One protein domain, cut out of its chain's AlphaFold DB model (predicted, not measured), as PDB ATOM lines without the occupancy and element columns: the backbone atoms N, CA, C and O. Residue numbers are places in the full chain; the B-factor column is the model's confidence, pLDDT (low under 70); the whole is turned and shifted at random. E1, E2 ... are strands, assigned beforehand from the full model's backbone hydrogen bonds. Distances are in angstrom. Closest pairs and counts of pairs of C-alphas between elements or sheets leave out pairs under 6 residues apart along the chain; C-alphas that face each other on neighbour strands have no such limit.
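AT A GLANCE: This is residues 543 to 587 of the 593 residues of an uncharacterized protein of Alcanivorax sp. KX64203 (UniProt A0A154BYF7). This is a small three-stranded antiparallel sheet, one layer thick, with a long loop, residues 562 to 579, that swings out over one face of the sheet and returns to it at E3, leaving a gap between much of the loop and the strands. E1 and E2 form a hairpin, and E3 comes in beside E1 on the edge away from E2, giving the order E2, E1, E3. The printed part has 45 residues, with no named helix and three named strands, E1, E2 and E3 along the chain. The class is all strand, though under half of the residues, 18 of 45, are in named elements. The whole is elongated, spanning 29 by 18 by 12 A, and only just compact, close to loose, with a radius of gyration of the C-alphas of 10.8 A.

IN THESE COORDINATES: Begin at Ala 543, where the printed part begins, and go on to C-alpha 546 at (43.696, 29.827, -17.890), where E1 starts. E1 runs over residues 546 to 551, 16.1 A from first to last C-alpha. After a tight link of 5 residues, find C-alpha 557 at (36.915, 37.466, -30.593); from there E2, residues 557 to 561, runs 13.6 A. Residues 562 to 579 then hold no named element. E3, residues 580 to 586, is the longest strand by residues; it runs 18.3 A and ends at C-alpha 586, (47.087, 26.567, -19.383).

HOW THE PARTS SIT: Look first at E1, the inner strand of the sheet. E2 is its antiparallel neighbour, at 165 degrees between their directions, and the two form a hairpin. The C-alphas of Val 557 and Thr 551 face each other at 4.5 A, and N 550 and O 558, 2.8 A apart, are within hydrogen-bond range. E3 is also an antiparallel neighbour of E1, at 157 degrees. There the C-alphas of Leu 550 and Leu 581 face each other at 4.6 A, and N 551 and O 580, 2.8 A apart, are within hydrogen-bond range, as are N 582 and O 549 at 2.9 A. E2 and E3 are the edge strands, and they are apart.

THE WHOLE: The two C-alphas farthest apart are those of Pro 574 and Pro 586, at 31.3 A, while the first and last printed C-alphas, of Ala 543 and Ala 587, are 11.1 A apart. The printed part has no cut, and the link from E2 to E3 is long, with 18 residues. The mean pLDDT of the printed part is 71.9; look for values under 70 at residues 553 to 556, 570 to 579 and 585 to 587.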
ATOM      1  N   ALA A 543      38.944  27.950 -12.405       75.25
ATOM      2  CA  ALA A 543      39.811  27.910 -13.580       75.25
ATOM      3  C   ALA A 543      40.719  29.147 -13.624       75.25
ATOM      4  O   ALA A 543      40.597  29.987 -14.509       75.25
ATOM      5  N   ALA A 544      41.584  29.298 -12.620       78.38
ATOM      6  CA  ALA A 544      42.495  30.431 -12.479       78.38
ATOM      7  C   ALA A 544      43.679  30.343 -13.455       78.38
ATOM      8  O   ALA A 544      44.207  29.254 -13.692       78.38
ATOM      9  N   ASN A 545      44.121  31.495 -13.972       78.94
ATOM     10  CA  ASN A 545      45.264  31.635 -14.885       78.94
ATOM     11  C   ASN A 545      45.169  30.765 -16.153       78.94
ATOM     12  O   ASN A 545      46.172  30.263 -16.665       78.94
ATOM     13  N   GLN A 546      43.954  30.561 -16.656       77.00
ATOM     14  CA  GLN A 546      43.696  29.827 -17.890       77.00
ATOM     15  C   GLN A 546      43.507  30.807 -19.040       77.00
ATOM     16  O   GLN A 546      42.812  31.816 -18.890       77.00
ATOM     17  N   ARG A 547      44.109  30.510 -20.197       79.69
ATOM     18  CA  ARG A 547      43.812  31.269 -21.413       79.69
ATOM     19  C   ARG A 547      42.380  30.967 -21.830       79.69
ATOM     20  O   ARG A 547      41.974  29.805 -21.825       79.69
ATOM     21  N   TYR A 548      41.646  32.000 -22.213       82.00
ATOM     22  CA  TYR A 548      40.306  31.876 -22.762       82.00
ATOM     23  C   TYR A 548      40.196  32.641 -24.076       82.00
ATOM     24  O   TYR A 548      40.856  33.662 -24.277       82.00
ATOM     25  N   ARG A 549      39.327  32.143 -24.953       80.50
ATOM     26  CA  ARG A 549      38.867  32.836 -26.153       80.50
ATOM     27  C   ARG A 549      37.348  32.931 -26.096       80.50
ATOM     28  O   ARG A 549      36.665  31.911 -26.138       80.50
ATOM     29  N   LEU A 550      36.835  34.147 -25.980       77.25
ATOM     30  CA  LEU A 550      35.412  34.459 -25.995       77.25
ATOM     31  C   LEU A 550      35.032  34.936 -27.398       77.25
ATOM     32  O   LEU A 550      35.574  35.932 -27.866       77.25
ATOM     33  N   THR A 551      34.097  34.255 -28.052       76.75
ATOM     34  CA  THR A 551      33.525  34.708 -29.327       76.75
ATOM     35  C   THR A 551      32.115  35.223 -29.075       76.75
ATOM     36  O   THR A 551      31.249  34.480 -28.607       76.75
ATOM     37  N   ARG A 552      31.891  36.507 -29.359       71.00
ATOM     38  CA  ARG A 552      30.579  37.155 -29.263       71.00
ATOM     39  C   ARG A 552      29.722  36.845 -30.495       71.00
ATOM     40  O   ARG A 552      30.212  36.349 -31.510       71.00
ATOM     41  N   LYS A 553      28.422  37.146 -30.420       67.75
ATOM     42  CA  LYS A 553      27.453  36.888 -31.500       67.75
ATOM     43  C   LYS A 553      27.768  37.659 -32.790       67.75
ATOM     44  O   LYS A 553      27.458  37.179 -33.877       67.75
ATOM     45  N   ASP A 554      28.384  38.830 -32.669       65.31
ATOM     46  CA  ASP A 554      28.848  39.669 -33.782       65.31
ATOM     47  C   ASP A 554      30.140  39.148 -34.449       65.31
ATOM     48  O   ASP A 554      30.603  39.717 -35.438       65.31
ATOM     49  N   GLY A 555      30.708  38.051 -33.936       66.50
ATOM     50  CA  GLY A 555      31.961  37.467 -34.405       66.50
ATOM     51  C   GLY A 555      33.212  38.116 -33.812       66.50
ATOM     52  O   GLY A 555      34.318  37.712 -34.174       66.50
ATOM     53  N   ALA A 556      33.077  39.089 -32.901       69.69
ATOM     54  CA  ALA A 556      34.211  39.663 -32.193       69.69
ATOM     55  C   ALA A 556      34.830  38.620 -31.252       69.69
ATOM     56  O   ALA A 556      34.148  38.006 -30.425       69.69
ATOM     57  N   VAL A 557      36.142  38.426 -31.384       74.44
ATOM     58  CA  VAL A 557      36.915  37.466 -30.593       74.44
ATOM     59  C   VAL A 557      37.747  38.219 -29.562       74.44
ATOM     60  O   VAL A 557      38.532  39.097 -29.912       74.44
ATOM     61  N   ILE A 558      37.579  37.861 -28.291       73.44
ATOM     62  CA  ILE A 558      38.291  38.443 -27.154       73.44
ATOM     63  C   ILE A 558      39.113  37.342 -26.496       73.44
ATOM     64  O   ILE A 558      38.571  36.354 -26.001       73.44
ATOM     65  N   GLU A 559      40.429  37.518 -26.491       80.00
ATOM     66  CA  GLU A 559      41.368  36.587 -25.872       80.00
ATOM     67  C   GLU A 559      41.943  37.195 -24.595       80.00
ATOM     68  O   GLU A 559      42.303  38.372 -24.561       80.00
ATOM     69  N   GLY A 560      42.034  36.391 -23.542       77.94
ATOM     70  CA  GLY A 560      42.544  36.843 -22.254       77.94
ATOM     71  C   GLY A 560      42.978  35.693 -21.359       77.94
ATOM     72  O   GLY A 560      42.955  34.522 -21.748       77.94
ATOM     73  N   VAL A 561      43.394  36.032 -20.142       81.00
ATOM     74  CA  VAL A 561      43.737  35.068 -19.093       81.00
ATOM     75  C   VAL A 561      42.813  35.313 -17.911       81.00
ATOM     76  O   VAL A 561      42.665  36.450 -17.471       81.00
ATOM     77  N   THR A 562      42.176  34.262 -17.399       80.50
ATOM     78  CA  THR A 562      41.344  34.380 -16.198       80.50
ATOM     79  C   THR A 562      42.184  34.793 -14.992       80.50
ATOM     80  O   THR A 562      43.311  34.327 -14.811       80.50
ATOM     81  N   ASN A 563      41.627  35.631 -14.118       79.75
ATOM     82  CA  ASN A 563      42.320  36.048 -12.900       79.75
ATOM     83  C   ASN A 563      42.439  34.906 -11.863       79.75
ATOM     84  O   ASN A 563      41.991  33.778 -12.084       79.75
ATOM     85  N   SER A 564      43.020  35.195 -10.693       75.88
ATOM     86  CA  SER A 564      43.200  34.225  -9.597       75.88
ATOM     87  C   SER A 564      41.894  33.591  -9.088       75.88
ATOM     88  O   SER A 564      41.929  32.524  -8.478       75.88
ATOM     89  N   GLU A 565      40.740  34.202  -9.374       75.81
ATOM     90  CA  GLU A 565      39.403  33.697  -9.052       75.81
ATOM     91  C   GLU A 565      38.681  33.076 -10.260       75.81
ATOM     92  O   GLU A 565      37.487  32.799 -10.175       75.81
ATOM     93  N   GLY A 566      39.358  32.859 -11.392       73.38
ATOM     94  CA  GLY A 566      38.751  32.261 -12.585       73.38
ATOM     95  C   GLY A 566      37.776  33.178 -13.333       73.38
ATOM     96  O   GLY A 566      36.986  32.683 -14.135       73.38
ATOM     97  N   LYS A 567      37.785  34.492 -13.070       78.88
ATOM     98  CA  LYS A 567      36.929  35.467 -13.769       78.88
ATOM     99  C   LYS A 567      37.596  35.963 -15.049       78.88
ATOM    100  O   LYS A 567      38.812  36.160 -15.059       78.88
ATOM    101  N   ILE A 568      36.793  36.191 -16.086       79.25
ATOM    102  CA  ILE A 568      37.201  36.914 -17.298       79.25
ATOM    103  C   ILE A 568      36.903  38.414 -17.162       79.25
ATOM    104  O   ILE A 568      36.103  38.807 -16.308       79.25
ATOM    105  N   ASP A 569      37.526  39.242 -18.002       72.12
ATOM    106  CA  ASP A 569      37.306  40.692 -17.987       72.12
ATOM    107  C   ASP A 569      35.845  41.059 -18.285       72.12
ATOM    108  O   ASP A 569      35.179  40.397 -19.086       72.12
ATOM    109  N   LEU A 570      35.356  42.124 -17.632       64.25
ATOM    110  CA  LEU A 570      33.971  42.595 -17.723       64.25
ATOM    111  C   LEU A 570      33.597  42.888 -19.179       64.25
ATOM    112  O   LEU A 570      34.190  43.757 -19.820       64.25
ATOM    113  N   GLN A 571      32.588  42.188 -19.687       65.31
ATOM    114  CA  GLN A 571      32.118  42.370 -21.050       65.31
ATOM    115  C   GLN A 571      30.999  43.405 -21.051       65.31
ATOM    116  O   GLN A 571      29.949  43.191 -20.455       65.31
ATOM    117  N   GLN A 572      31.239  44.540 -21.706       61.31
ATOM    118  CA  GLN A 572      30.219  45.567 -21.908       61.31
ATOM    119  C   GLN A 572      29.447  45.270 -23.198       61.31
ATOM    120  O   GLN A 572      30.065  45.074 -24.256       61.31
ATOM    121  N   GLY A 573      28.118  45.215 -23.093       57.41
ATOM    122  CA  GLY A 573      27.191  44.954 -24.194       57.41
ATOM    123  C   GLY A 573      25.926  45.819 -24.088       57.41
ATOM    124  O   GLY A 573      25.519  46.174 -22.978       57.41
ATOM    125  N   PRO A 574      25.324  46.221 -25.224       52.38
ATOM    126  CA  PRO A 574      24.068  46.966 -25.237       52.38
ATOM    127  C   PRO A 574      22.830  46.074 -25.047       52.38
ATOM    128  O   PRO A 574      21.794  46.616 -24.675       52.38
ATOM    129  N   ASP A 575      22.950  44.751 -25.240       58.44
ATOM    130  CA  ASP A 575      21.873  43.753 -25.165       58.44
ATOM    131  C   ASP A 575      22.351  42.439 -24.503       58.44
ATOM    132  O   ASP A 575      23.548  42.221 -24.312       58.44
ATOM    133  N   MET A 576      21.420  41.531 -24.176       58.56
ATOM    134  CA  MET A 576      21.730  40.173 -23.705       58.56
ATOM    135  C   MET A 576      22.208  39.294 -24.872       58.56
ATOM    136  O   MET A 576      21.464  39.049 -25.826       58.56
ATOM    137  N   GLU A 577      23.433  38.775 -24.791       64.94
ATOM    138  CA  GLU A 577      24.069  38.028 -25.882       64.94
ATOM    139  C   GLU A 577      24.535  36.634 -25.434       64.94
ATOM    140  O   GLU A 577      25.071  36.451 -24.346       64.94
ATOM    141  N   MET A 578      24.377  35.627 -26.302       60.84
ATOM    142  CA  MET A 578      25.055  34.339 -26.126       60.84
ATOM    143  C   MET A 578      26.462  34.430 -26.716       60.84
ATOM    144  O   MET A 578      26.612  34.678 -27.912       60.84
ATOM    145  N   ALA A 579      27.476  34.185 -25.891       68.44
ATOM    146  CA  ALA A 579      28.867  34.074 -26.315       68.44
ATOM    147  C   ALA A 579      29.368  32.632 -26.152       68.44
ATOM    148  O   ALA A 579      28.938  31.913 -25.247       68.44
ATOM    149  N   SER A 580      30.285  32.199 -27.019       75.38
ATOM    150  CA  SER A 580      30.975  30.916 -26.873       75.38
ATOM    151  C   SER A 580      32.344  31.122 -26.231       75.38
ATOM    152  O   SER A 580      33.049  32.086 -26.534       75.38
ATOM    153  N   LEU A 581      32.714  30.221 -25.321       74.69
ATOM    154  CA  LEU A 581      33.982  30.278 -24.599       74.69
ATOM    155  C   LEU A 581      34.801  29.021 -24.885       74.69
ATOM    156  O   LEU A 581      34.375  27.909 -24.569       74.69
ATOM    157  N   GLU A 582      35.985  29.209 -25.457       78.94
ATOM    158  CA  GLU A 582      36.952  28.149 -25.730       78.94
ATOM    159  C   GLU A 582      38.158  28.252 -24.788       78.94
ATOM    160  O   GLU A 582      38.653  29.346 -24.499       78.94
ATOM    161  N   TRP A 583      38.654  27.094 -24.338       76.50
ATOM    162  CA  TRP A 583      39.793  26.963 -23.423       76.50
ATOM    163  C   TRP A 583      41.003  26.364 -24.156       76.50
ATOM    164  O   TRP A 583      41.143  25.141 -24.201       76.50
ATOM    165  N   PRO A 584      41.884  27.190 -24.748       71.62
ATOM    166  CA  PRO A 584      43.037  26.711 -25.513       71.62
ATOM    167  C   PRO A 584      44.156  26.061 -24.673       71.62
ATOM    168  O   PRO A 584      45.092  25.512 -25.250       71.62
ATOM    169  N   GLY A 585      44.072  26.088 -23.336       66.25
ATOM    170  CA  GLY A 585      45.008  25.416 -22.425       66.25
ATOM    171  C   GLY A 585      45.624  26.343 -21.363       66.25
ATOM    172  O   GLY A 585      45.342  27.547 -21.351       66.25
ATOM    173  N   PRO A 586      46.461  25.798 -20.458       67.81
ATOM    174  CA  PRO A 586      47.087  26.567 -19.383       67.81
ATOM    175  C   PRO A 586      48.010  27.658 -19.930       67.81
ATOM    176  O   PRO A 586      48.745  27.442 -20.892       67.81
ATOM    177  N   ALA A 587      47.978  28.843 -19.312       64.25
ATOM    178  CA  ALA A 587      48.958  29.878 -19.608       64.25
ATOM    179  C   ALA A 587      50.327  29.433 -19.065       64.25
ATOM    180  O   ALA A 587      50.450  29.142 -17.875       64.25
TER     181      ALA A 587